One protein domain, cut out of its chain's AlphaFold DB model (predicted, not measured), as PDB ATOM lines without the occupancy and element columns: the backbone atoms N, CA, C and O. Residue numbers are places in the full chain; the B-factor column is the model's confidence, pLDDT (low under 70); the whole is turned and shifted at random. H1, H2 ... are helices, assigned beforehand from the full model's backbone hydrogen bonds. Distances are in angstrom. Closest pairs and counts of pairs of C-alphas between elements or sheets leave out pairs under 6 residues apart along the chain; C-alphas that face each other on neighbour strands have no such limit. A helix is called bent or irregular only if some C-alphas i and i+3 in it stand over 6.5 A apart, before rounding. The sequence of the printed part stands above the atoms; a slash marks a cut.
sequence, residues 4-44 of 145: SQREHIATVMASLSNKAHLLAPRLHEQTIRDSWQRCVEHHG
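This is residues 4 to 44 of the 145 residues of the protein "Acetoin catabolism regulatory protein" of Serratia plymuthica (UniProt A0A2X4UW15). Two helices meet at about a right angle: the last residues of H1 pack on the side of H2 near its middle, while residues 4 to 10 of H1 stick out free as an arm. Between the two helices, residues 17 to 26 make an open loop that swings out and comes back to begin H2. The printed part has 41 residues with two named helices, H1 and then H2, and no named strand, and its class is all helix. It is only just compact, close to loose, with a radius of gyration of the C-alphas of 10.7 A, and the C-alphas span 27 by 25 by 14 A.

H1 takes residues 4 to 16, from C-alpha 4 at (-17.012, 34.712, -21.497) to C-alpha 16 at (-24.817, 19.932, -29.592), 18.6 A from first to last C-alpha. H2 takes residues 27 to 43, 22.9 A from first to last C-alpha, and ends with C-alpha 43 at (-12.404, 15.741, -36.606). Neither helix is bent.

H1 touches H2 with residues 15 to 16 alone, and H2 touches H1 with residues 33 to 37 alone. Their closest C-alphas, those of Leu 16 and Gln 37, are 6.5 A apart. Their lines are about perpendicular, at 81 degrees, and their centres are 14.4 A apart. Residues 4 to 10, which belong to H1, stand free. In H1 and H2 every pair of O i and N i+4 is within hydrogen-bond range.

The two C-alphas farthest apart, those of Leu 23 and Gly 44, are 28.5 A apart. The printed part has no cut. The link from H1 to H2 has 10 residues and is short. Mean pLDDT of the printed part is 74.6, and residues 17 to 26 are under 70.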
ATOM      1  N   SER A   4     -16.279  34.674 -20.223       77.62
ATOM      2  CA  SER A   4     -17.012  34.712 -21.497       77.62
ATOM      3  C   SER A   4     -16.671  33.546 -22.430       77.62
ATOM      4  O   SER A   4     -17.544  33.016 -23.111       77.62
ATOM      5  N   GLN A   5     -15.410  33.098 -22.440       75.00
ATOM      6  CA  GLN A   5     -14.999  31.938 -23.235       75.00
ATOM      7  C   GLN A   5     -15.648  30.660 -22.701       75.00
ATOM      8  O   GLN A   5     -16.124  29.847 -23.484       75.00
ATOM      9  N   ARG A   6     -15.713  30.493 -21.374       78.38
ATOM     10  CA  ARG A   6     -16.348  29.322 -20.747       78.38
ATOM     11  C   ARG A   6     -17.850  29.276 -21.020       78.38
ATOM     12  O   ARG A   6     -18.368  28.209 -21.325       78.38
ATOM     13  N   GLU A   7     -18.529  30.418 -20.954       81.44
ATOM     14  CA  GLU A   7     -19.963  30.533 -21.258       81.44
ATOM     15  C   GLU A   7     -20.260  30.254 -22.735       81.44
ATOM     16  O   GLU A   7     -21.206  29.529 -23.055       81.44
ATOM     17  N   HIS A   8     -19.414  30.755 -23.640       78.62
ATOM     18  CA  HIS A   8     -19.520  30.456 -25.065       78.62
ATOM     19  C   HIS A   8     -19.320  28.960 -25.346       78.62
ATOM     20  O   HIS A   8     -20.149  28.350 -26.018       78.62
ATOM     21  N   ILE A   9     -18.281  28.345 -24.765       81.12
ATOM     22  CA  ILE A   9     -18.029  26.901 -24.875       81.12
ATOM     23  C   ILE A   9     -19.223  26.110 -24.335       81.12
ATOM     24  O   ILE A   9     -19.712  25.212 -25.012       81.12
ATOM     25  N   ALA A  10     -19.749  26.465 -23.160       77.69
ATOM     26  CA  ALA A  10     -20.921  25.806 -22.587       77.69
ATOM     27  C   ALA A  10     -22.157  25.923 -23.496       77.69
ATOM     28  O   ALA A  10     -22.918  24.967 -23.625       77.69
ATOM     29  N   THR A  11     -22.330  27.065 -24.167       80.00
ATOM     30  CA  THR A  11     -23.420  27.298 -25.125       80.00
ATOM     31  C   THR A  11     -23.279  26.417 -26.367       80.00
ATOM     32  O   THR A  11     -24.253  25.792 -26.785       80.00
ATOM     33  N   VAL A  12     -22.068  26.313 -26.927       78.62
ATOM     34  CA  VAL A  12     -21.770  25.423 -28.065       78.62
ATOM     35  C   VAL A  12     -21.963  23.954 -27.675       78.62
ATOM     36  O   VAL A  12     -22.597  23.197 -28.399       78.62
ATOM     37  N   MET A  13     -21.505  23.540 -26.493       78.75
ATOM     38  CA  MET A  13     -21.706  22.162 -26.027       78.75
ATOM     39  C   MET A  13     -23.189  21.856 -25.748       78.75
ATOM     40  O   MET A  13     -23.666  20.757 -26.027       78.75
ATOM     41  N   ALA A  14     -23.958  22.828 -25.249       74.88
ATOM     42  CA  ALA A  14     -25.392  22.670 -25.009       74.88
ATOM     43  C   ALA A  14     -26.225  22.609 -26.304       74.88
ATOM     44  O   ALA A  14     -27.251  21.923 -26.335       74.88
ATOM     45  N   SER A  15     -25.805  23.309 -27.364       71.06
ATOM     46  CA  SER A  15     -26.478  23.275 -28.670       71.06
ATOM     47  C   SER A  15     -26.259  21.941 -29.394       71.06
ATOM     48  O   SER A  15     -27.179  21.454 -30.054       71.06
ATOM     49  N   LEU A  16     -25.099  21.310 -29.182       70.75
ATOM     50  CA  LEU A  16     -24.817  19.932 -29.592       70.75
ATOM     51  C   LEU A  16     -25.667  18.919 -28.810       70.75
ATOM     52  O   LEU A  16     -26.257  18.019 -29.398       70.75
ATOM     53  N   SER A  17     -25.813  19.108 -27.492       67.25
ATOM     54  CA  SER A  17     -26.529  18.196 -26.581       67.25
ATOM     55  C   SER A  17     -28.072  18.284 -26.635       67.25
ATOM     56  O   SER A  17     -28.745  17.872 -25.692       67.25
ATOM     57  N   ASN A  18     -28.662  18.766 -27.734       60.34
ATOM     58  CA  ASN A  18     -30.107  18.684 -28.015       60.34
ATOM     59  C   ASN A  18     -31.054  19.685 -27.295       60.34
ATOM     60  O   ASN A  18     -32.257  19.442 -27.220       60.34
ATOM     61  N   LYS A  19     -30.595  20.864 -26.834       51.97
ATOM     62  CA  LYS A  19     -31.514  21.902 -26.284       51.97
ATOM     63  C   LYS A  19     -32.300  22.717 -27.322       51.97
ATOM     64  O   LYS A  19     -33.227  23.432 -26.957       51.97
ATOM     65  N   ALA A  20     -31.976  22.608 -28.607       54.12
ATOM     66  CA  ALA A  20     -32.579  23.422 -29.666       54.12
ATOM     67  C   ALA A  20     -33.608  22.648 -30.518       54.12
ATOM     68  O   ALA A  20     -33.655  22.812 -31.732       54.12
ATOM     69  N   HIS A  21     -34.391  21.756 -29.901       52.88
ATOM     70  CA  HIS A  21     -35.496  21.032 -30.556       52.88
ATOM     71  C   HIS A  21     -36.858  21.746 -30.409       52.88
ATOM     72  O   HIS A  21     -37.827  21.366 -31.053       52.88
ATOM     73  N   LEU A  22     -36.953  22.789 -29.571       55.38
ATOM     74  CA  LEU A  22     -38.239  23.391 -29.176       55.38
ATOM     75  C   LEU A  22     -38.803  24.433 -30.158       55.38
ATOM     76  O   LEU A  22     -39.918  24.908 -29.971       55.38
ATOM     77  N   LEU A  23     -38.067  24.774 -31.213       52.28
ATOM     78  CA  LEU A  23     -38.522  25.616 -32.317       52.28
ATOM     79  C   LEU A  23     -38.017  24.949 -33.594       52.28
ATOM     80  O   LEU A  23     -36.851  24.563 -33.625       52.28
ATOM     81  N   ALA A  24     -38.877  24.767 -34.604       55.88
ATOM     82  CA  ALA A  24     -38.478  24.215 -35.899       55.88
ATOM     83  C   ALA A  24     -37.232  24.977 -36.377       55.88
ATOM     84  O   ALA A  24     -37.350  26.171 -36.680       55.88
ATOM     85  N   PRO A  25     -36.038  24.356 -36.361       56.56
ATOM     86  CA  PRO A  25     -34.828  25.119 -36.562       56.56
ATOM     87  C   PRO A  25     -34.865  25.647 -37.984       56.56
ATOM     88  O   PRO A  25     -35.201  24.917 -38.923       56.56
ATOM     89  N   ARG A  26     -34.526  26.922 -38.157       67.56
ATOM     90  CA  ARG A  26     -34.305  27.451 -39.503       67.56
ATOM     91  C   ARG A  26     -33.256  26.558 -40.168       67.56
ATOM     92  O   ARG A  26     -32.322  26.135 -39.494       67.56
ATOM     93  N   LEU A  27     -33.371  26.292 -41.471       70.81
ATOM     94  CA  LEU A  27     -32.437  25.407 -42.190       70.81
ATOM     95  C   LEU A  27     -30.956  25.717 -41.880       70.81
ATOM     96  O   LEU A  27     -30.146  24.812 -41.744       70.81
ATOM     97  N   HIS A  28     -30.609  26.992 -41.679       73.25
ATOM     98  CA  HIS A  28     -29.254  27.404 -41.301       73.25
ATOM     99  C   HIS A  28     -28.808  26.920 -39.906       73.25
ATOM    100  O   HIS A  28     -27.648  26.564 -39.726       73.25
ATOM    101  N   GLU A  29     -29.709  26.863 -38.925       78.88
ATOM    102  CA  GLU A  29     -29.417  26.357 -37.575       78.88
ATOM    103  C   GLU A  29     -29.180  24.844 -37.577       78.88
ATOM    104  O   GLU A  29     -28.330  24.356 -36.831       78.88
ATOM    105  N   GLN A  30     -29.891  24.109 -38.443       80.50
ATOM    106  CA  GLN A  30     -29.610  22.695 -38.714       80.50
ATOM    107  C   GLN A  30     -28.226  22.533 -39.344       80.50
ATOM    108  O   GLN A  30     -27.393  21.830 -38.783       80.50
ATOM    109  N   THR A  31     -27.922  23.270 -40.419       84.81
ATOM    110  CA  THR A  31     -26.611  23.194 -41.086       84.81
ATOM    111  C   THR A  31     -25.448  23.511 -40.143       84.81
ATOM    112  O   THR A  31     -24.425  22.821 -40.175       84.81
ATOM    113  N   ILE A  32     -25.585  24.535 -39.288       84.00
ATOM    114  CA  ILE A  32     -24.564  24.875 -38.284       84.00
ATOM    115  C   ILE A  32     -24.396  23.728 -37.287       84.00
ATOM    116  O   ILE A  32     -23.263  23.337 -37.002       84.00
ATOM    117  N   ARG A  33     -25.500  23.169 -36.774       82.88
ATOM    118  CA  ARG A  33     -25.442  22.065 -35.811       82.88
ATOM    119  C   ARG A  33     -24.775  20.836 -36.412       82.88
ATOM    120  O   ARG A  33     -23.860  20.303 -35.793       82.88
ATOM    121  N   ASP A  34     -25.170  20.442 -37.618       85.81
ATOM    122  CA  ASP A  34     -24.583  19.300 -38.317       85.81
ATOM    123  C   ASP A  34     -23.087  19.524 -38.562       85.81
ATOM    124  O   ASP A  34     -22.277  18.605 -38.438       85.81
ATOM    125  N   SER A  35     -22.693  20.764 -38.874       85.50
ATOM    126  CA  SER A  35     -21.284  21.131 -39.001       85.50
ATOM    127  C   SER A  35     -20.531  20.970 -37.684       85.50
ATOM    128  O   SER A  35     -19.459  20.370 -37.680       85.50
ATOM    129  N   TRP A  36     -21.067  21.469 -36.568       85.69
ATOM    130  CA  TRP A  36     -20.425  21.333 -35.260       85.69
ATOM    131  C   TRP A  36     -20.362  19.879 -34.797       85.69
ATOM    132  O   TRP A  36     -19.331  19.453 -34.279       85.69
ATOM    133  N   GLN A  37     -21.419  19.103 -35.034       85.06
ATOM    134  CA  GLN A  37     -21.442  17.684 -34.709       85.06
ATOM    135  C   GLN A  37     -20.350  16.931 -35.481       85.06
ATOM    136  O   GLN A  37     -19.548  16.226 -34.870       85.06
ATOM    137  N   ARG A  38     -20.218  17.163 -36.797       87.62
ATOM    138  CA  ARG A  38     -19.116  16.591 -37.591       87.62
ATOM    139  C   ARG A  38     -17.740  17.021 -37.077       87.62
ATOM    140  O   ARG A  38     -16.842  16.186 -37.002       87.62
ATOM    141  N   CYS A  39     -17.564  18.288 -36.697       83.81
ATOM    142  CA  CYS A  39     -16.306  18.782 -36.124       83.81
ATOM    143  C   CYS A  39     -15.889  18.001 -34.868       83.81
ATOM    144  O   CYS A  39     -14.731  17.599 -34.758       83.81
ATOM    145  N   VAL A  40     -16.824  17.753 -33.949       83.94
ATOM    146  CA  VAL A  40     -16.536  17.033 -32.700       83.94
ATOM    147  C   VAL A  40     -16.334  15.538 -32.955       83.94
ATOM    148  O   VAL A  40     -15.335  14.973 -32.518       83.94
ATOM    149  N   GLU A  41     -17.251  14.899 -33.684       84.88
ATOM    150  CA  GLU A  41     -17.275  13.438 -33.845       84.88
ATOM    151  C   GLU A  41     -16.221  12.914 -34.828       84.88
ATOM    152  O   GLU A  41     -15.599  11.889 -34.569       84.88
ATOM    153  N   HIS A  42     -16.013  13.604 -35.955       84.75
ATOM    154  CA  HIS A  42     -15.168  13.108 -37.050       84.75
ATOM    155  C   HIS A  42     -13.779  13.747 -37.060       84.75
ATOM    156  O   HIS A  42     -12.814  13.122 -37.498       84.75
ATOM    157  N   HIS A  43     -13.664  14.990 -36.587       79.94
ATOM    158  CA  HIS A  43     -12.404  15.741 -36.606       79.94
ATOM    159  C   HIS A  43     -11.769  15.906 -35.220       79.94
ATOM    160  O   HIS A  43     -10.689  16.484 -35.120       79.94
ATOM    161  N   GLY A  44     -12.405  15.398 -34.155       76.94
ATOM    162  CA  GLY A  44     -11.875  15.461 -32.791       76.94
ATOM    163  C   GLY A  44     -11.688  16.889 -32.273       76.94
ATOM    164  O   GLY A  44     -10.866  17.124 -31.383       76.94
TER     165      GLY A  44